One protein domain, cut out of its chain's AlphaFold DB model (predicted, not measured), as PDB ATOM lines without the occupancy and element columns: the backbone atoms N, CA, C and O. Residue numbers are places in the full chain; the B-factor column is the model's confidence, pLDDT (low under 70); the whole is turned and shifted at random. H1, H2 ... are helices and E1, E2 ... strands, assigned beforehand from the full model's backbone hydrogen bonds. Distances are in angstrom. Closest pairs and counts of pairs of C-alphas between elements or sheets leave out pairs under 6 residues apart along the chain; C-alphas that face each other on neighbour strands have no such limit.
ATOM      1  N   GLY A 230      13.086  31.623 -24.214       81.44
ATOM      2  CA  GLY A 230      12.445  31.958 -25.487       81.44
ATOM      3  C   GLY A 230      13.020  33.195 -26.180       81.44
ATOM      4  O   GLY A 230      12.506  33.594 -27.224       81.44
ATOM      5  N   SER A 231      14.087  33.792 -25.638       87.62
ATOM      6  CA  SER A 231      14.751  34.967 -26.222       87.62
ATOM      7  C   SER A 231      15.269  34.729 -27.644       87.62
ATOM      8  O   SER A 231      15.311  35.670 -28.427       87.62
ATOM      9  N   ALA A 232      15.595  33.487 -28.014       86.75
ATOM     10  CA  ALA A 232      16.040  33.151 -29.365       86.75
ATOM     11  C   ALA A 232      14.962  33.360 -30.445       86.75
ATOM     12  O   ALA A 232      15.273  33.706 -31.580       86.75
ATOM     13  N   TYR A 233      13.687  33.165 -30.101       78.75
ATOM     14  CA  TYR A 233      12.602  33.136 -31.084       78.75
ATOM     15  C   TYR A 233      11.932  34.482 -31.308       78.75
ATOM     16  O   TYR A 233      11.330  34.699 -32.356       78.75
ATOM     17  N   CYS A 234      11.969  35.382 -30.329       71.38
ATOM     18  CA  CYS A 234      11.201  36.619 -30.391       71.38
ATOM     19  C   CYS A 234      11.972  37.738 -29.695       71.38
ATOM     20  O   CYS A 234      12.087  37.707 -28.468       71.38
ATOM     21  N   ASN A 235      12.478  38.685 -30.498       73.12
ATOM     22  CA  ASN A 235      13.244  39.877 -30.120       73.12
ATOM     23  C   ASN A 235      14.012  39.731 -28.793       73.12
ATOM     24  O   ASN A 235      13.460  40.081 -27.747       73.12
ATOM     25  N   PRO A 236      15.266  39.245 -28.804       79.00
ATOM     26  CA  PRO A 236      16.089  39.080 -27.603       79.00
ATOM     27  C   PRO A 236      16.424  40.427 -26.937       79.00
ATOM     28  O   PRO A 236      17.513  40.976 -27.062       79.00
ATOM     29  N   HIS A 237      15.473  41.010 -26.214       81.62
ATOM     30  CA  HIS A 237      15.628  42.340 -25.644       81.62
ATOM     31  C   HIS A 237      16.507  42.303 -24.390       81.62
ATOM     32  O   HIS A 237      16.144  41.698 -23.380       81.62
ATOM     33  N   LEU A 238      17.603  43.070 -24.407       84.69
ATOM     34  CA  LEU A 238      18.446  43.331 -23.230       84.69
ATOM     35  C   LEU A 238      19.028  42.053 -22.601       84.69
ATOM     36  O   LEU A 238      19.117  41.946 -21.377       84.69
ATOM     37  N   VAL A 239      19.420  41.102 -23.443       90.50
ATOM     38  CA  VAL A 239      20.118  39.873 -23.051       90.50
ATOM     39  C   VAL A 239      21.557  39.902 -23.553       90.50
ATOM     40  O   VAL A 239      21.861  40.606 -24.509       90.50
ATOM     41  N   ASP A 240      22.432  39.145 -22.901       91.56
ATOM     42  CA  ASP A 240      23.838  38.980 -23.289       91.56
ATOM     43  C   ASP A 240      24.067  37.688 -24.101       91.56
ATOM     44  O   ASP A 240      25.118  37.486 -24.698       91.56
ATOM     45  N   TYR A 241      23.079  36.790 -24.095       92.44
ATOM     46  CA  TYR A 241      23.018  35.572 -24.897       92.44
ATOM     47  C   TYR A 241      21.563  35.107 -25.000       92.44
ATOM     48  O   TYR A 241      20.716  35.498 -24.188       92.44
ATOM     49  N   THR A 242      21.254  34.268 -25.984       92.81
ATOM     50  CA  THR A 242      19.880  33.832 -26.259       92.81
ATOM     51  C   THR A 242      19.632  32.384 -25.856       92.81
ATOM     52  O   THR A 242      20.519  31.534 -25.925       92.81
ATOM     53  N   LEU A 243      18.403  32.110 -25.416       90.25
ATOM     54  CA  LEU A 243      17.919  30.783 -25.050       90.25
ATOM     55  C   LEU A 243      16.798  30.343 -25.988       90.25
ATOM     56  O   LEU A 243      15.778  31.030 -26.120       90.25
ATOM     57  N   ALA A 244      16.977  29.165 -26.573       88.19
ATOM     58  CA  ALA A 244      15.990  28.457 -27.369       88.19
ATOM     59  C   ALA A 244      15.451  27.253 -26.577       88.19
ATOM     60  O   ALA A 244      16.149  26.242 -26.466       88.19
ATOM     61  N   PRO A 245      14.235  27.330 -26.008       83.12
ATOM     62  CA  PRO A 245      13.595  26.154 -25.439       83.12
ATOM     63  C   PRO A 245      13.275  25.140 -26.540       83.12
ATOM     64  O   PRO A 245      12.747  25.488 -27.597       83.12
ATOM     65  N   LEU A 246      13.582  23.879 -26.267       79.75
ATOM     66  CA  LEU A 246      13.110  22.720 -27.007       79.75
ATOM     67  C   LEU A 246      11.756  22.340 -26.409       79.75
ATOM     68  O   LEU A 246      11.675  22.041 -25.215       79.75
ATOM     69  N   GLY A 247      10.702  22.416 -27.218       67.62
ATOM     70  CA  GLY A 247       9.323  22.234 -26.769       67.62
ATOM     71  C   GLY A 247       8.460  21.541 -27.815       67.62
ATOM     72  O   GLY A 247       8.849  21.419 -28.980       67.62
ATOM     73  N   ASP A 248       7.291  21.073 -27.380       54.66
ATOM     74  CA  ASP A 248       6.411  20.248 -28.200       54.66
ATOM     75  C   ASP A 248       5.944  20.964 -29.464       54.66
ATOM     76  O   ASP A 248       5.461  22.099 -29.445       54.66
ATOM     77  N   GLY A 249       6.069  20.254 -30.580       56.94
ATOM     78  CA  GLY A 249       5.650  20.719 -31.892       56.94
ATOM     79  C   GLY A 249       6.790  21.368 -32.654       56.94
ATOM     80  O   GLY A 249       7.195  20.816 -33.664       56.94
ATOM     81  N   LEU A 250       7.341  22.492 -32.188       64.88
ATOM     82  CA  LEU A 250       8.162  23.351 -33.052       64.88
ATOM     83  C   LEU A 250       9.483  22.689 -33.462       64.88
ATOM     84  O   LEU A 250       9.600  22.209 -34.580       64.88
ATOM     85  N   ASN A 251      10.463  22.636 -32.568       71.25
ATOM     86  CA  ASN A 251      11.857  22.251 -32.834       71.25
ATOM     87  C   ASN A 251      12.253  20.895 -32.227       71.25
ATOM     88  O   ASN A 251      13.411  20.493 -32.323       71.25
ATOM     89  N   PHE A 252      11.317  20.180 -31.605       82.50
ATOM     90  CA  PHE A 252      11.565  18.868 -31.025       82.50
ATOM     91  C   PHE A 252      11.080  17.771 -31.995       82.50
ATOM     92  O   PHE A 252       9.880  17.677 -32.270       82.50
ATOM     93  N   PRO A 253      11.975  16.945 -32.570       86.50
ATOM     94  CA  PRO A 253      11.635  15.997 -33.626       86.50
ATOM     95  C   PRO A 253      11.026  14.722 -33.029       86.50
ATOM     96  O   PRO A 253      11.543  13.629 -33.220       86.50
ATOM     97  N   ALA A 254       9.917  14.853 -32.310       86.38
ATOM     98  CA  ALA A 254       9.212  13.752 -31.666       86.38
ATOM     99  C   ALA A 254       7.695  13.854 -31.895       86.38
ATOM    100  O   ALA A 254       7.198  14.835 -32.451       86.38
ATOM    101  N   TYR A 255       6.964  12.818 -31.494       85.31
ATOM    102  CA  TYR A 255       5.501  12.789 -31.476       85.31
ATOM    103  C   TYR A 255       4.996  12.128 -30.195       85.31
ATOM    104  O   TYR A 255       5.657  11.248 -29.647       85.31
ATOM    105  N   HIS A 256       3.801  12.504 -29.738       85.19
ATOM    106  CA  HIS A 256       3.182  11.879 -28.567       85.19
ATOM    107  C   HIS A 256       2.881  10.398 -28.798       85.19
ATOM    108  O   HIS A 256       2.245  10.018 -29.785       85.19
ATOM    109  N   CYS A 257       3.284   9.563 -27.844       85.69
ATOM    110  CA  CYS A 257       3.059   8.121 -27.862       85.69
ATOM    111  C   CYS A 257       2.758   7.588 -26.449       85.69
ATOM    112  O   CYS A 257       3.309   6.576 -26.023       85.69
ATOM    113  N   THR A 258       1.863   8.283 -25.742       84.31
ATOM    114  CA  THR A 258       1.459   8.055 -24.342       84.31
ATOM    115  C   THR A 258       1.219   6.581 -23.994       84.31
ATOM    116  O   THR A 258       0.566   5.859 -24.756       84.31
ATOM    117  N   THR A 259       1.643   6.151 -22.808       86.12
ATOM    118  CA  THR A 259       1.337   4.831 -22.231       86.12
ATOM    119  C   THR A 259       0.420   4.967 -21.009       86.12
ATOM    120  O   THR A 259       0.020   6.058 -20.611       86.12
ATOM    121  N   ALA A 260       0.033   3.838 -20.404       86.94
ATOM    122  CA  ALA A 260      -0.749   3.849 -19.164       86.94
ATOM    123  C   ALA A 260       0.063   4.325 -17.942       86.94
ATOM    124  O   ALA A 260      -0.526   4.706 -16.931       86.94
ATOM    125  N   THR A 261       1.389   4.239 -18.025       86.88
ATOM    126  CA  THR A 261       2.360   4.566 -16.974       86.88
ATOM    127  C   THR A 261       3.032   5.916 -17.203       86.88
ATOM    128  O   THR A 261       3.481   6.524 -16.237       86.88
ATOM    129  N   ASP A 262       3.029   6.398 -18.445       86.62
ATOM    130  CA  ASP A 262       3.612   7.665 -18.864       86.62
ATOM    131  C   ASP A 262       2.666   8.396 -19.832       86.62
ATOM    132  O   ASP A 262       2.612   8.118 -21.035       86.62
ATOM    133  N   THR A 263       1.878   9.327 -19.294       86.94
ATOM    134  CA  THR A 263       0.912  10.115 -20.074       86.94
ATOM    135  C   THR A 263       1.557  11.192 -20.931       86.94
ATOM    136  O   THR A 263       0.893  11.698 -21.830       86.94
ATOM    137  N   ASP A 264       2.820  11.511 -20.676       82.56
ATOM    138  CA  ASP A 264       3.559  12.574 -21.353       82.56
ATOM    139  C   ASP A 264       4.618  12.002 -22.308       82.56
ATOM    140  O   ASP A 264       5.328  12.747 -22.981       82.56
ATOM    141  N   LYS A 265       4.673  10.667 -22.441       87.31
ATOM    142  CA  LYS A 265       5.595   9.966 -23.333       87.31
ATOM    143  C   LYS A 265       5.558  10.512 -24.759       87.31
ATOM    144  O   LYS A 265       4.507  10.569 -25.413       87.31
ATOM    145  N   VAL A 266       6.755  10.747 -25.282       87.00
ATOM    146  CA  VAL A 266       7.016  11.085 -26.680       87.00
ATOM    147  C   VAL A 266       8.011  10.105 -27.297       87.00
ATOM    148  O   VAL A 266       8.841   9.516 -26.610       87.00
ATOM    149  N   CYS A 267       7.913   9.910 -28.607       89.44
ATOM    150  CA  CYS A 267       8.754   9.008 -29.386       89.44
ATOM    151  C   CYS A 267       9.519   9.821 -30.432       89.44
ATOM    152  O   CYS A 267       8.936  10.659 -31.125       89.44
ATOM    153  N   LEU A 268      10.818   9.571 -30.545       91.38
ATOM    154  CA  LEU A 268      11.728  10.248 -31.450       91.38
ATOM    155  C   LEU A 268      11.390   9.942 -32.912       91.38
ATOM    156  O   LEU A 268      11.014   8.831 -33.289       91.38
ATOM    157  N   ILE A 269      11.591  10.941 -33.761       91.50
ATOM    158  CA  ILE A 269      11.573  10.835 -35.214       91.50
ATOM    159  C   ILE A 269      12.988  11.163 -35.677       91.50
ATOM    160  O   ILE A 269      13.332  12.322 -35.884       91.50
ATOM    161  N   GLY A 270      13.833  10.141 -35.797       93.81
ATOM    162  CA  GLY A 270      15.266  10.304 -36.058       93.81
ATOM    163  C   GLY A 270      15.635  10.725 -37.481       93.81
ATOM    164  O   GLY A 270      16.804  10.962 -37.736       93.81
ATOM    165  N   ASN A 271      14.676  10.846 -38.405       94.81
ATOM    166  CA  ASN A 271      14.929  11.219 -39.802       94.81
ATOM    167  C   ASN A 271      14.614  12.689 -40.128       94.81
ATOM    168  O   ASN A 271      14.290  12.989 -41.276       94.81
ATOM    169  N   GLN A 272      14.626  13.591 -39.145       93.00
ATOM    170  CA  GLN A 272      14.319  15.009 -39.355       93.00
ATOM    171  C   GLN A 272      15.603  15.836 -39.376       93.00
ATOM    172  O   GLN A 272      16.400  15.735 -38.458       93.00
ATOM    173  N   ALA A 273      15.775  16.680 -40.384       93.75
ATOM    174  CA  ALA A 273      16.880  17.622 -40.474       93.75
ATOM    175  C   ALA A 273      16.570  18.917 -39.713       93.75
ATOM    176  O   ALA A 273      15.504  19.506 -39.928       93.75
ATOM    177  N   GLN A 274      17.499  19.400 -38.877       91.38
ATOM    178  CA  GLN A 274      17.322  20.664 -38.145       91.38
ATOM    179  C   GLN A 274      18.459  21.681 -38.283       91.38
ATOM    180  O   GLN A 274      18.302  22.805 -37.802       91.38
ATOM    181  N   ILE A 275      19.564  21.363 -38.969       94.38
ATOM    182  CA  ILE A 275      20.699  22.290 -39.166       94.38
ATOM    183  C   ILE A 275      20.246  23.712 -39.552       94.38
ATOM    184  O   ILE A 275      20.596  24.687 -38.881       94.38
ATOM    185  N   ASN A 276      19.434  23.859 -40.602       92.44
ATOM    186  CA  ASN A 276      19.033  25.183 -41.089       92.44
ATOM    187  C   ASN A 276      18.030  25.894 -40.171       92.44
ATOM    188  O   ASN A 276      17.987  27.123 -40.149       92.44
ATOM    189  N   ILE A 277      17.256  25.146 -39.381       88.94
ATOM    190  CA  ILE A 277      16.341  25.701 -38.375       88.94
ATOM    191  C   ILE A 277      17.158  26.425 -37.295       88.94
ATOM    192  O   ILE A 277      16.861  27.568 -36.931       88.94
ATOM    193  N   TRP A 278      18.238  25.792 -36.832       91.81
ATOM    194  CA  TRP A 278      19.153  26.354 -35.840       91.81
ATOM    195  C   TRP A 278      19.952  27.538 -36.381       91.81
ATOM    196  O   TRP A 278      20.030  28.574 -35.718       91.81
ATOM    197  N   ARG A 279      20.462  27.429 -37.614       92.31
ATOM    198  CA  ARG A 279      21.163  28.531 -38.291       92.31
ATOM    199  C   ARG A 279      20.276  29.757 -38.462       92.31
ATOM    200  O   ARG A 279      20.706  30.852 -38.113       92.31
ATOM    201  N   LEU A 280      19.032  29.580 -38.918       90.31
ATOM    202  CA  LEU A 280      18.083  30.686 -39.047       90.31
ATOM    203  C   LEU A 280      17.793  31.330 -37.684       90.31
ATOM    204  O   LEU A 280      17.817  32.550 -37.570       90.31
ATOM    205  N   THR A 281      17.576  30.524 -36.641       89.81
ATOM    206  CA  THR A 281      17.352  31.031 -35.273       89.81
ATOM    207  C   THR A 281      18.524  31.881 -34.786       89.81
ATOM    208  O   THR A 281      18.323  33.001 -34.313       89.81
ATOM    209  N   LYS A 282      19.759  31.391 -34.949       91.19
ATOM    210  CA  LYS A 282      20.968  32.140 -34.584       91.19
ATOM    211  C   LYS A 282      21.103  33.424 -35.401       91.19
ATOM    212  O   LYS A 282      21.321  34.489 -34.832       91.19
ATOM    213  N   GLN A 283      20.926  33.332 -36.720       90.38
ATOM    214  CA  GLN A 283      21.000  34.476 -37.625       90.38
ATOM    215  C   GLN A 283      20.040  35.587 -37.189       90.38
ATOM    216  O   GLN A 283      20.463  36.729 -37.042       90.38
ATOM    217  N   ARG A 284      18.773  35.258 -36.917       87.50
ATOM    218  CA  ARG A 284      17.755  36.231 -36.491       87.50
ATOM    219  C   ARG A 284      18.087  36.901 -35.168       87.50
ATOM    220  O   ARG A 284      17.923  38.114 -35.040       87.50
ATOM    221  N   ALA A 285      18.546  36.127 -34.188       88.31
ATOM    222  CA  ALA A 285      18.968  36.671 -32.904       88.31
ATOM    223  C   ALA A 285      20.129  37.668 -33.074       88.31
ATOM    224  O   ALA A 285      20.071  38.775 -32.535       88.31
ATOM    225  N   ASN A 286      21.132  37.304 -33.875       89.19
ATOM    226  CA  ASN A 286      22.299  38.138 -34.146       89.19
ATOM    227  C   ASN A 286      21.947  39.398 -34.949       89.19
ATOM    228  O   ASN A 286      22.413  40.487 -34.621       89.19
ATOM    229  N   GLU A 287      21.092  39.282 -35.970       88.19
ATOM    230  CA  GLU A 287      20.575  40.422 -36.741       88.19
ATOM    231  C   GLU A 287      19.839  41.417 -35.837       88.19
ATOM    232  O   GLU A 287      20.039  42.626 -35.962       88.19
ATOM    233  N   TYR A 288      19.027  40.918 -34.898       85.12
ATOM    234  CA  TYR A 288      18.297  41.759 -33.953       85.12
ATOM    235  C   TYR A 288      19.231  42.495 -32.979       85.12
ATOM    236  O   TYR A 288      19.058  43.687 -32.723       85.12
ATOM    237  N   LEU A 289      20.215  41.787 -32.418       86.50
ATOM    238  CA  LEU A 289      21.149  42.341 -31.430       86.50
ATOM    239  C   LEU A 289      22.246  43.204 -32.063       86.50
ATOM    240  O   LEU A 289      22.802  44.078 -31.398       86.50
ATOM    241  N   GLY A 290      22.529  42.998 -33.348       88.62
ATOM    242  CA  GLY A 290      23.603  43.675 -34.070       88.62
ATOM    243  C   GLY A 290      25.004  43.151 -33.732       88.62
ATOM    244  O   GLY A 290      25.987  43.821 -34.048       88.62
ATOM    245  N   GLU A 291      25.105  41.984 -33.096       89.06
ATOM    246  CA  GLU A 291      26.357  41.308 -32.752       89.06
ATOM    247  C   GLU A 291      26.165  39.783 -32.712       89.06
ATOM    248  O   GLU A 291      25.037  39.302 -32.597       89.06
ATOM    249  N   ASP A 292      27.256  39.018 -32.835       87.81
ATOM    250  CA  ASP A 292      27.215  37.558 -32.693       87.81
ATOM    251  C   ASP A 292      27.169  37.186 -31.210       87.81
ATOM    252  O   ASP A 292      28.168  37.316 -30.497       87.81
ATOM    253  N   VAL A 293      25.998  36.754 -30.739       89.81
ATOM    254  CA  VAL A 293      25.816  36.301 -29.359       89.81
ATOM    255  C   VAL A 293      25.694  34.783 -29.290       89.81
ATOM    256  O   VAL A 293      25.172  34.146 -30.211       89.81
ATOM    257  N   PRO A 294      26.090  34.158 -28.167       92.25
ATOM    258  CA  PRO A 294      25.824  32.744 -27.968       92.25
ATOM    259  C   PRO A 294      24.318  32.457 -28.029       92.25
ATOM    260  O   PRO A 294      23.515  33.096 -27.344       92.25
ATOM    261  N   LEU A 295      23.945  31.456 -28.824       93.56
ATOM    262  CA  LEU A 295      22.637  30.814 -28.763       93.56
ATOM    263  C   LEU A 295      22.793  29.492 -28.011       93.56
ATOM    264  O   LEU A 295      23.706  28.716 -28.309       93.56
ATOM    265  N   VAL A 296      21.919  29.254 -27.034       92.81
ATOM    266  CA  VAL A 296      21.883  28.021 -26.243       92.81
ATOM    267  C   VAL A 296      20.514  27.364 -26.381       92.81
ATOM    268  O   VAL A 296      19.498  27.950 -26.008       92.81
ATOM    269  N   ALA A 297      20.487  26.138 -26.892       90.12
ATOM    270  CA  ALA A 297      19.300  25.294 -26.923       90.12
ATOM    271  C   ALA A 297      19.217  24.446 -25.647       90.12
ATOM    272  O   ALA A 297      20.233  23.936 -25.173       90.12
ATOM    273  N   PHE A 298      18.024  24.295 -25.072       83.00
ATOM    274  CA  PHE A 298      17.830  23.513 -23.847       83.00
ATOM    275  C   PHE A 298      16.449  22.857 -23.800       83.00
ATOM    276  O   PHE A 298      15.485  23.402 -24.329       83.00
ATOM    277  N   CYS A 299      16.336  21.708 -23.137       78.12
ATOM    278  CA  CYS A 299      15.053  21.042 -22.898       78.12
ATOM    279  C   CYS A 299      14.269  21.769 -21.791       78.12
ATOM    280  O   CYS A 299      14.746  21.834 -20.658       78.12
ATOM    281  N   ASP A 300      13.094  22.330 -22.107       73.56
ATOM    282  CA  ASP A 300      12.303  23.154 -21.174       73.56
ATOM    283  C   ASP A 300      11.279  22.343 -20.359       73.56
ATOM    284  O   ASP A 300      10.734  21.359 -20.834       73.56
ATOM    285  N   PHE A 301      10.985  22.781 -19.133       60.88
ATOM    286  CA  PHE A 301      10.237  22.052 -18.096       60.88
ATOM    287  C   PHE A 301       8.703  22.142 -18.200       60.88
ATOM    288  O   PHE A 301       7.991  21.430 -17.497       60.88
ATOM    289  N   TRP A 302       8.164  23.069 -18.996       52.69
ATOM    290  CA  TRP A 302       6.787  23.557 -18.810       52.69
ATOM    291  C   TRP A 302       5.742  23.006 -19.780       52.69
ATOM    292  O   TRP A 302       4.575  23.388 -19.676       52.69
ATOM    293  N   GLN A 303       6.126  22.125 -20.704       45.31
ATOM    294  CA  GLN A 303       5.189  21.587 -21.695       45.31
ATOM    295  C   GLN A 303       4.904  20.087 -21.542       45.31
ATOM    296  O   GLN A 303       3.855  19.682 -22.025       45.31
ATOM    297  N   LEU A 304       5.718  19.312 -20.796       42.31
ATOM    298  CA  LEU A 304       5.522  17.857 -20.606       42.31
ATOM    299  C   LEU A 304       6.147  17.227 -19.329       42.31
ATOM    300  O   LEU A 304       6.443  16.041 -19.337       42.31
ATOM    301  N   GLY A 305       6.432  17.964 -18.245       53.03
ATOM    302  CA  GLY A 305       7.467  17.488 -17.292       53.03
ATOM    303  C   GLY A 305       8.842  17.654 -17.946       53.03
ATOM    304  O   GLY A 305       8.912  18.358 -18.951       53.03
ATOM    305  N   MET A 306       9.956  17.104 -17.451       61.72
ATOM    306  CA  MET A 306      11.195  17.154 -18.250       61.72
ATOM    307  C   MET A 306      10.964  16.409 -19.585       61.72
ATOM    308  O   MET A 306      10.991  15.178 -19.576       61.72
ATOM    309  N   PRO A 307      10.820  17.074 -20.756       63.50
ATOM    310  CA  PRO A 307      10.470  16.392 -22.009       63.50
ATOM    311  C   PRO A 307      11.528  15.354 -22.381       63.50
ATOM    312  O   PRO A 307      11.247  14.348 -23.025       63.50
ATOM    313  N   PHE A 308      12.757  15.572 -21.912       80.19
ATOM    314  CA  PHE A 308      13.841  14.629 -22.072       80.19
ATOM    315  C   PHE A 308      13.585  13.300 -21.348       80.19
ATOM    316  O   PHE A 308      13.800  12.263 -21.961       80.19
ATOM    317  N   ALA A 309      13.083  13.296 -20.106       81.56
ATOM    318  CA  ALA A 309      12.779  12.064 -19.364       81.56
ATOM    319  C   ALA A 309      11.638  11.257 -20.012       81.56
ATOM    320  O   ALA A 309      11.644  10.030 -19.974       81.56
ATOM    321  N   HIS A 310      10.701  11.943 -20.668       84.81
ATOM    322  CA  HIS A 310       9.577  11.329 -21.377       84.81
ATOM    323  C   HIS A 310       9.916  10.875 -22.807       84.81
ATOM    324  O   HIS A 310       9.129  10.158 -23.430       84.81
ATOM    325  N   LEU A 311      11.091  11.235 -23.340       88.06
ATOM    326  CA  LEU A 311      11.549  10.773 -24.650       88.06
ATOM    327  C   LEU A 311      11.894   9.284 -24.609       88.06
ATOM    328  O   LEU A 311      12.842   8.882 -23.944       88.06
ATOM    329  N   GLY A 312      11.123   8.465 -25.317       89.06
ATOM    330  CA  GLY A 312      11.199   7.007 -25.246       89.06
ATOM    331  C   GLY A 312      10.439   6.405 -24.058       89.06
ATOM    332  O   GLY A 312      10.137   5.217 -24.106       89.06
ATOM    333  N   GLY A 313      10.023   7.216 -23.077       88.19
ATOM    334  CA  GLY A 313       9.256   6.829 -21.882       88.19
ATOM    335  C   GLY A 313      10.080   6.801 -20.590       88.19
ATOM    336  O   GLY A 313      11.253   6.417 -20.602       88.19
ATOM    337  N   ILE A 314       9.469   7.193 -19.468       85.75
ATOM    338  CA  ILE A 314      10.119   7.188 -18.136       85.75
ATOM    339  C   ILE A 314      10.380   5.777 -17.588       85.75
ATOM    340  O   ILE A 314      11.216   5.592 -16.707       85.75
ATOM    341  N   ASP A 315       9.647   4.777 -18.076       86.75
ATOM    342  CA  ASP A 315       9.709   3.376 -17.653       86.75
ATOM    343  C   ASP A 315      10.367   2.452 -18.695       86.75
ATOM    344  O   ASP A 315      10.408   1.232 -18.515       86.75
ATOM    345  N   GLU A 316      10.910   3.030 -19.766       90.25
ATOM    346  CA  GLU A 316      11.633   2.343 -20.836       90.25
ATOM    347  C   GLU A 316      13.143   2.638 -20.774       90.25
ATOM    348  O   GLU A 316      13.564   3.630 -20.171       90.25
ATOM    349  N   PRO A 317      13.983   1.782 -21.391       93.88
ATOM    350  CA  PRO A 317      15.406   2.063 -21.533       93.88
ATOM    351  C   PRO A 317      15.666   3.408 -22.220       93.88
ATOM    352  O   PRO A 317      14.963   3.796 -23.154       93.88
ATOM    353  N   ALA A 318      16.725   4.099 -21.804       93.50
ATOM    354  CA  ALA A 318      17.061   5.448 -22.270       93.50
ATOM    355  C   ALA A 318      17.687   5.505 -23.681       93.50
ATOM    356  O   ALA A 318      18.456   6.419 -23.986       93.50
ATOM    357  N   ASP A 319      17.375   4.549 -24.557       95.50
ATOM    358  CA  ASP A 319      17.984   4.447 -25.887       95.50
ATOM    359  C   ASP A 319      17.638   5.668 -26.756       95.50
ATOM    360  O   ASP A 319      18.527   6.296 -27.324       95.50
ATOM    361  N   GLU A 320      16.367   6.081 -26.802       93.81
ATOM    362  CA  GLU A 320      15.950   7.261 -27.579       93.81
ATOM    363  C   GLU A 320      16.521   8.572 -27.014       93.81
ATOM    364  O   GLU A 320      16.883   9.468 -27.778       93.81
ATOM    365  N   ARG A 321      16.685   8.662 -25.686       91.25
ATOM    366  CA  ARG A 321      17.374   9.773 -25.005       91.25
ATOM    367  C   ARG A 321      18.838   9.869 -25.439       91.25
ATOM    368  O   ARG A 321      19.320  10.957 -25.761       91.25
ATOM    369  N   ALA A 322      19.532   8.734 -25.483       94.62
ATOM    370  CA  ALA A 322      20.915   8.656 -25.939       94.62
ATOM    371  C   ALA A 322      21.052   9.010 -27.426       94.62
ATOM    372  O   ALA A 322      21.932   9.793 -27.782       94.62
ATOM    373  N   ILE A 323      20.160   8.491 -28.279       96.12
ATOM    374  CA  ILE A 323      20.124   8.813 -29.712       96.12
ATOM    375  C   ILE A 323      19.919  10.318 -29.913       96.12
ATOM    376  O   ILE A 323      20.639  10.936 -30.691       96.12
ATOM    377  N   TYR A 324      18.988  10.933 -29.180       93.69
ATOM    378  CA  TYR A 324      18.735  12.368 -29.288       93.69
ATOM    379  C   TYR A 324      19.973  13.211 -28.979       93.69
ATOM    380  O   TYR A 324      20.304  14.121 -29.737       93.69
ATOM    381  N   ILE A 325      20.688  12.885 -27.900       93.00
ATOM    382  CA  ILE A 325      21.922  13.583 -27.530       93.00
ATOM    383  C   ILE A 325      23.002  13.410 -28.609       93.00
ATOM    384  O   ILE A 325      23.627  14.391 -29.009       93.00
ATOM    385  N   ARG A 326      23.209  12.175 -29.081       96.69
ATOM    386  CA  ARG A 326      24.258  11.833 -30.055       96.69
ATOM    387  C   ARG A 326      24.000  12.404 -31.452       96.69
ATOM    388  O   ARG A 326      24.950  12.729 -32.153       96.69
ATOM    389  N   THR A 327      22.734  12.555 -31.841       96.25
ATOM    390  CA  THR A 327      22.329  13.100 -33.144       96.25
ATOM    391  C   THR A 327      22.003  14.588 -33.045       96.25
ATOM    392  O   THR A 327      22.771  15.423 -33.512       96.25
ATOM    393  N   TYR A 328      20.887  14.948 -32.410       93.94
ATOM    394  CA  TYR A 328      20.343  16.309 -32.439       93.94
ATOM    395  C   TYR A 328      21.133  17.293 -31.569       93.94
ATOM    396  O   TYR A 328      21.256  18.462 -31.928       93.94
ATOM    397  N   GLY A 329      21.725  16.832 -30.462       93.81
ATOM    398  CA  GLY A 329      22.657  17.654 -29.679       93.81
ATOM    399  C   GLY A 329      23.895  18.052 -30.493       93.81
ATOM    400  O   GLY A 329      24.300  19.218 -30.491       93.81
ATOM    401  N   MET A 330      24.454  17.105 -31.251       95.50
ATOM    402  CA  MET A 330      25.605  17.348 -32.129       95.50
ATOM    403  C   MET A 330      25.228  18.134 -33.389       95.50
ATOM    404  O   MET A 330      26.016  18.962 -33.843       95.50
ATOM    405  N   GLU A 331      24.011  17.951 -33.908       95.75
ATOM    406  CA  GLU A 331      23.449  18.751 -35.000       95.75
ATOM    407  C   GLU A 331      23.365  20.239 -34.614       95.75
ATOM    408  O   GLU A 331      23.812  21.102 -35.368       95.75
ATOM    409  N   MET A 332      22.890  20.555 -33.403       94.88
ATOM    410  CA  MET A 332      22.890  21.930 -32.882       94.88
ATOM    411  C   MET A 332      24.307  22.507 -32.802       94.88
ATOM    412  O   MET A 332      24.543  23.621 -33.275       94.88
ATOM    413  N   CYS A 333      25.266  21.735 -32.279       95.69
ATOM    414  CA  CYS A 333      26.665  22.160 -32.198       95.69
ATOM    415  C   CYS A 333      27.249  22.449 -33.589       95.69
ATOM    416  O   CYS A 333      27.845  23.503 -33.801       95.69
ATOM    417  N   ALA A 334      27.008  21.567 -34.565       96.69
ATOM    418  CA  ALA A 334      27.430  21.739 -35.957       96.69
ATOM    419  C   ALA A 334      26.770  22.956 -36.644       96.69
ATOM    420  O   ALA A 334      27.356  23.568 -37.536       96.69
ATOM    421  N   ALA A 335      25.570  23.351 -36.210       95.62
ATOM    422  CA  ALA A 335      24.895  24.573 -36.648       95.62
ATOM    423  C   ALA A 335      25.411  25.855 -35.955       95.62
ATOM    424  O   ALA A 335      24.909  26.948 -36.235       95.62
ATOM    425  N   GLY A 336      26.398  25.749 -35.058       93.62
ATOM    426  CA  GLY A 336      26.949  26.872 -34.297       93.62
ATOM    427  C   GLY A 336      26.099  27.280 -33.089       93.62
ATOM    428  O   GLY A 336      26.188  28.433 -32.647       93.62
ATOM    429  N   VAL A 337      25.266  26.363 -32.582       94.00
ATOM    430  CA  VAL A 337      24.398  26.521 -31.407       94.00
ATOM    431  C   VAL A 337      24.917  25.667 -30.255       94.00
ATOM    432  O   VAL A 337      25.234  24.496 -30.423       94.00
ATOM    433  N   ASN A 338      24.969  26.233 -29.052       92.75
ATOM    434  CA  ASN A 338      25.366  25.477 -27.868       92.75
ATOM    435  C   ASN A 338      24.197  24.609 -27.397       92.75
ATOM    436  O   ASN A 338      23.099  25.119 -27.183       92.75
ATOM    437  N   PHE A 339      24.433  23.320 -27.173       90.44
ATOM    438  CA  PHE A 339      23.440  22.438 -26.569       90.44
ATOM    439  C   PHE A 339      23.641  22.351 -25.052       90.44
ATOM    440  O   PHE A 339      24.723  22.020 -24.563       90.44
ATOM    441  N   CYS A 340      22.592  22.652 -24.290       87.31
ATOM    442  CA  CYS A 340      22.572  22.462 -22.849       87.31
ATOM    443  C   CYS A 340      22.246  20.999 -22.543       87.31
ATOM    444  O   CYS A 340      21.086  20.585 -22.615       87.31
ATOM    445  N   PHE A 341      23.269  20.219 -22.191       84.12
ATOM    446  CA  PHE A 341      23.055  18.858 -21.715       84.12
ATOM    447  C   PHE A 341      22.141  18.874 -20.474       84.12
ATOM    448  O   PHE A 341      22.303  19.755 -19.619       84.12
ATOM    449  N   PRO A 342      21.190  17.924 -20.358       74.44
ATOM    450  CA  PRO A 342      20.305  17.821 -19.194       74.44
ATOM    451  C   PRO A 342      21.132  17.843 -17.914       74.44
ATOM    452  O   PRO A 342      22.189  17.243 -17.945       74.44
ATOM    453  N   VAL A 343      20.679  18.454 -16.811       66.62
ATOM    454  CA  VAL A 343      21.374  18.472 -15.498       66.62
ATOM    455  C   VAL A 343      20.649  17.619 -14.459       66.62
ATOM    456  O   VAL A 343      19.433  17.467 -14.542       66.62
ATOM    457  N   GLN A 344      21.378  17.071 -13.479       67.50
ATOM    458  CA  GLN A 344      20.772  16.275 -12.410       67.50
ATOM    459  C   GLN A 344      19.815  17.145 -11.578       67.50
ATOM    460  O   GLN A 344      20.237  18.136 -10.974       67.50
ATOM    461  N   VAL A 345      18.538  16.761 -11.514       62.66
ATOM    462  CA  VAL A 345      17.507  17.437 -10.712       62.66
ATOM    463  C   VAL A 345      16.815  16.455  -9.770       62.66
ATOM    464  O   VAL A 345      16.698  15.270 -10.056       62.66
ATOM    465  N   SER A 346      16.362  16.942  -8.613       56.91
ATOM    466  CA  SER A 346      15.853  16.100  -7.520       56.91
ATOM    467  C   SER A 346      14.487  15.454  -7.763       56.91
ATOM    468  O   SER A 346      14.100  14.590  -6.979       56.91
ATOM    469  N   GLU A 347      13.735  15.910  -8.766       57.84
ATOM    470  CA  GLU A 347      12.327  15.528  -8.959       57.84
ATOM    471  C   GLU A 347      12.132  14.528 -10.117       57.84
ATOM    472  O   GLU A 347      11.255  13.677 -10.005       57.84
ATOM    473  N   GLU A 348      13.000  14.533 -11.143       62.81
ATOM    474  CA  GLU A 348      12.981  13.625 -12.312       62.81
ATOM    475  C   GLU A 348      14.425  13.405 -12.830       62.81
ATOM    476  O   GLU A 348      14.930  14.169 -13.653       62.81
ATOM    477  N   ASP A 349      15.141  12.401 -12.301       67.44
ATOM    478  CA  ASP A 349      16.563  12.165 -12.615       67.44
ATOM    479  C   ASP A 349      16.758  11.176 -13.777       67.44
ATOM    480  O   ASP A 349      16.903   9.971 -13.569       67.44
ATOM    481  N   SER A 350      16.814  11.696 -15.006       72.81
ATOM    482  CA  SER A 350      17.113  10.895 -16.208       72.81
ATOM    483  C   SER A 350      18.595  10.519 -16.354       72.81
ATOM    484  O   SER A 350      18.939   9.687 -17.191       72.81
ATOM    485  N   TRP A 351      19.506  11.080 -15.545       73.25
ATOM    486  CA  TRP A 351      20.944  10.792 -15.662       73.25
ATOM    487  C   TRP A 351      21.292   9.363 -15.257       73.25
ATOM    488  O   TRP A 351      22.256   8.782 -15.764       73.25
ATOM    489  N   THR A 352      20.532   8.825 -14.303       80.00
ATOM    490  CA  THR A 352      20.728   7.472 -13.774       80.00
ATOM    491  C   THR A 352      20.033   6.391 -14.589       80.00
ATOM    492  O   THR A 352      20.192   5.210 -14.274       80.00
ATOM    493  N   ASP A 353      19.296   6.774 -15.633       87.56
ATOM    494  CA  ASP A 353      18.676   5.816 -16.533       87.56
ATOM    495  C   ASP A 353      19.733   4.985 -17.259       87.56
ATOM    496  O   ASP A 353      20.866   5.417 -17.492       87.56
ATOM    497  N   THR A 354      19.339   3.780 -17.655       93.75
ATOM    498  CA  THR A 354      20.194   2.859 -18.400       93.75
ATOM    499  C   THR A 354      19.623   2.594 -19.781       93.75
ATOM    500  O   THR A 354      18.415   2.405 -19.939       93.75
ATOM    501  N   LEU A 355      20.508   2.535 -20.769       95.25
ATOM    502  CA  LEU A 355      20.220   2.015 -22.101       95.25
ATOM    503  C   LEU A 355      19.887   0.516 -22.023       95.25
ATOM    504  O   LEU A 355      20.133  -0.145 -21.006       95.25
ATOM    505  N   SER A 356      19.346  -0.045 -23.108       95.44
ATOM    506  CA  SER A 356      18.966  -1.466 -23.181       95.44
ATOM    507  C   SER A 356      20.138  -2.429 -22.959       95.44
ATOM    508  O   SER A 356      19.935  -3.574 -22.550       95.44
ATOM    509  N   ASP A 357      21.367  -1.982 -23.210       95.12
ATOM    510  CA  ASP A 357      22.601  -2.740 -22.987       95.12
ATOM    511  C   ASP A 357      23.157  -2.612 -21.552       95.12
ATOM    512  O   ASP A 357      24.138  -3.273 -21.203       95.12
ATOM    513  N   GLY A 358      22.513  -1.803 -20.703       95.38
ATOM    514  CA  GLY A 358      22.919  -1.522 -19.327       95.38
ATOM    515  C   GLY A 358      23.875  -0.336 -19.168       95.38
ATOM    516  O   GLY A 358      24.258  -0.034 -18.036       95.38
ATOM    517  N   THR A 359      24.257   0.345 -20.252       94.62
ATOM    518  CA  THR A 359      25.091   1.551 -20.197       94.62
ATOM    519  C   THR A 359      24.319   2.693 -19.525       94.62
ATOM    520  O   THR A 359      23.194   2.981 -19.934       94.62
ATOM    521  N   PRO A 360      24.873   3.371 -18.504       93.25
ATOM    522  CA  PRO A 360      24.233   4.548 -17.919       93.25
ATOM    523  C   PRO A 360      24.188   5.717 -18.908       93.25
ATOM    524  O   PRO A 360      25.188   6.011 -19.565       93.25
ATOM    525  N   LEU A 361      23.071   6.445 -18.964       90.88
ATOM    526  CA  LEU A 361      22.904   7.588 -19.867       90.88
ATOM    527  C   LEU A 361      23.953   8.685 -19.626       90.88
ATOM    528  O   LEU A 361      24.416   9.325 -20.571       90.88
ATOM    529  N   ILE A 362      24.388   8.866 -18.377       90.25
ATOM    530  CA  ILE A 362      25.477   9.791 -18.050       90.25
ATOM    531  C   ILE A 362      26.794   9.457 -18.765       90.25
ATOM    532  O   ILE A 362      27.526  10.367 -19.140       90.25
ATOM    533  N   GLU A 363      27.102   8.191 -19.043       93.00
ATOM    534  CA  GLU A 363      28.314   7.869 -19.809       93.00
ATOM    535  C   GLU A 363      28.208   8.391 -21.251       93.00
ATOM    536  O   GLU A 363      29.196   8.862 -21.810       93.00
ATOM    537  N   ILE A 364      26.995   8.429 -21.818       94.12
ATOM    538  CA  ILE A 364      26.741   9.016 -23.140       94.12
ATOM    539  C   ILE A 364      26.896  10.535 -23.108       94.12
ATOM    540  O   ILE A 364      27.583  11.104 -23.955       94.12
ATOM    541  N   ILE A 365      26.299  11.199 -22.114       91.25
ATOM    542  CA  ILE A 365      26.440  12.651 -21.922       91.25
ATOM    543  C   ILE A 365      27.917  13.017 -21.754       91.25
ATOM    544  O   ILE A 365      28.407  13.945 -22.399       91.25
ATOM    545  N   LYS A 366      28.641  12.263 -20.921       92.38
ATOM    546  CA  LYS A 366      30.069  12.456 -20.685       92.38
ATOM    547  C   LYS A 366      30.878  12.289 -21.970       92.38
ATOM    548  O   LYS A 366      31.720  13.138 -22.240       92.38
ATOM    549  N   GLN A 367      30.608  11.250 -22.757       94.94
ATOM    550  CA  GLN A 367      31.265  11.007 -24.044       94.94
ATOM    551  C   GLN A 367      31.128  12.215 -24.986       94.94
ATOM    552  O   GLN A 367      32.131  12.687 -25.521       94.94
ATOM    553  N   GLN A 368      29.917  12.763 -25.138       95.12
ATOM    554  CA  GLN A 368      29.693  13.935 -25.992       95.12
ATOM    555  C   GLN A 368      30.352  15.200 -25.426       95.12
ATOM    556  O   GLN A 368      30.995  15.952 -26.157       95.12
ATOM    557  N   ALA A 369      30.236  15.432 -24.115       93.31
ATOM    558  CA  ALA A 369      30.827  16.597 -23.463       93.31
ATOM    559  C   ALA A 369      32.365  16.581 -23.526       93.31
ATOM    560  O   ALA A 369      32.981  17.612 -23.787       93.31
ATOM    561  N   ASP A 370      32.998  15.427 -23.306       94.44
ATOM    562  CA  ASP A 370      34.450  15.273 -23.420       94.44
ATOM    563  C   ASP A 370      34.915  15.542 -24.861       94.44
ATOM    564  O   ASP A 370      35.907  16.246 -25.053       94.44
ATOM    565  N   PHE A 371      34.177  15.056 -25.868       96.12
ATOM    566  CA  PHE A 371      34.468  15.325 -27.278       96.12
ATOM    567  C   PHE A 371      34.373  16.820 -27.615       96.12
ATOM    568  O   PHE A 371      35.325  17.389 -28.149       96.12
ATOM    569  N   LEU A 372      33.269  17.482 -27.245       94.31
ATOM    570  CA  LEU A 372      33.078  18.921 -27.475       94.31
ATOM    571  C   LEU A 372      34.154  19.768 -26.783       94.31
ATOM    572  O   LEU A 372      34.605  20.759 -27.344       94.31
ATOM    573  N   ASN A 373      34.603  19.370 -25.589       93.12
ATOM    574  CA  ASN A 373      35.696  20.049 -24.892       93.12
ATOM    575  C   ASN A 373      37.057  19.824 -25.570       93.12
ATOM    576  O   ASN A 373      37.878  20.739 -25.606       93.12
ATOM    577  N   ALA A 374      37.318  18.617 -26.080       94.00
ATOM    578  CA  ALA A 374      38.581  18.281 -26.736       94.00
ATOM    579  C   ALA A 374      38.729  18.946 -28.113       94.00
ATOM    580  O   ALA A 374      39.838  19.315 -28.493       94.00
ATOM    581  N   TYR A 375      37.618  19.116 -28.833       93.50
ATOM    582  CA  TYR A 375      37.580  19.660 -30.189       93.50
ATOM    583  C   TYR A 375      36.844  21.000 -30.277       93.50
ATOM    584  O   TYR A 375      36.330  21.349 -31.329       93.50
ATOM    585  N   PHE A 376      36.793  21.770 -29.192       90.25
ATOM    586  CA  PHE A 376      36.007  23.005 -29.106       90.25
ATOM    587  C   PHE A 376      36.242  23.988 -30.268       90.25
ATOM    588  O   PHE A 376      35.295  24.591 -30.774       90.25
ATOM    589  N   ASP A 377      37.489  24.092 -30.733       89.50
ATOM    590  CA  ASP A 377      37.897  25.033 -31.779       89.50
ATOM    591  C   ASP A 377      37.229  24.769 -33.142       89.50
ATOM    592  O   ASP A 377      37.053  25.709 -33.911       89.50
ATOM    593  N   ILE A 378      36.783  23.538 -33.443       94.44
ATOM    594  CA  ILE A 378      36.113  23.234 -34.729       94.44
ATOM    595  C   ILE A 378      34.700  23.832 -34.816       94.44
ATOM    596  O   ILE A 378      34.113  23.870 -35.892       94.44
ATOM    597  N   TYR A 379      34.145  24.284 -33.687       92.94
ATOM    598  CA  TYR A 379      32.813  24.888 -33.588       92.94
ATOM    599  C   TYR A 379      32.858  26.416 -33.435       92.94
ATOM    600  O   TYR A 379      31.808  27.059 -33.371       92.94
ATOM    601  N   GLN A 380      34.051  27.010 -33.329       88.62
ATOM    602  CA  GLN A 380      34.242  28.430 -33.030       88.62
ATOM    603  C   GLN A 380      35.004  29.159 -34.130       88.62
ATOM    604  O   GLN A 380      35.962  28.629 -34.680       88.62
TER     605      GLN A 380
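What this domain is: This is residues 230 to 380 of the 637 residues of an uncharacterized protein of bacterium (UniProt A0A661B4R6). Two strands side by side, E1 and E4, form a short parallel ribbon with helix H1 over one face of it, and the first residues of H1 meet the last residues of H3 at a corner. H3 and H4 lie side by side, with H3 between H4 and the small E2-E3 hairpin, which sits near the start of H3; the long stretch 335 to 360 joins the two helices. The printed part has 151 residues in a mixed class of helices and strands, in the order E1 E2 E3 H1 E4 H2 H3 H4 H5, with under half of the residues in named elements. The sheet E1 E4 is parallel and the sheet E2 E3 antiparallel. The whole is compact, with a radius of gyration of the C-alphas of 15.7 A and spans of 48 by 33 by 32 A.

How they stand to each other: E1, residues 242 to 246, is the parallel neighbour of E4, residues 295 to 299, with N 244 and O 296 2.9 A apart, within hydrogen-bond range. E2, residues 254 to 256, and E3, residues 266 to 268, form an antiparallel hairpin, with N 267 and O 255 2.8 A apart, within hydrogen-bond range. The closest C-alphas of H1, residues 275 to 289, and E4 are those of Lys 282 and Leu 295, 6.2 A apart. Residues 296 to 297 of E4 pair with residues 338 to 339, parallel. H2, residues 307 to 310, is close to but not clearly touching H3, residues 319 to 334; their closest C-alphas, of Phe 308 and Arg 321, are 6.7 A apart. H1 and H3 touch only at their ends, closest at C-alphas 275 and 331, 6.1 A, at a steep tilt of 49 degrees, the same way. H3, with residues 321 to 326 alone, touches H4, residues 361 to 374, closest at C-alphas 322 and 364, 6.5 A, at a shallow tilt of 17 degrees, the same way. H4 and H5, residues 376 to 379, meet only through their link. Every O i to N i+4 pair is within hydrogen-bond range in H1 and H4, and 11 of 12 are in H3; H2 and H5 are too short for such a pair.

Where its parts are: E1 begins at C-alpha 242 (19.880, 33.832, -26.259) and is 13.0 A long; E4 is 13.7 A. H1 measures 21.5 A, H3 22.1 A and H4 20.2 A. H5 ends at C-alpha 379 (32.813, 24.888, -33.588).

The domain as a whole: The C-alphas farthest apart, of Ala 260 and Gly 290, are 49.0 A apart. The printed part has no cut, and H3 to H4 is a long link of 26 residues. The mean pLDDT of the printed part is 85.6; residues 247 to 250, 301 to 307 and 343 to 349 are under 70.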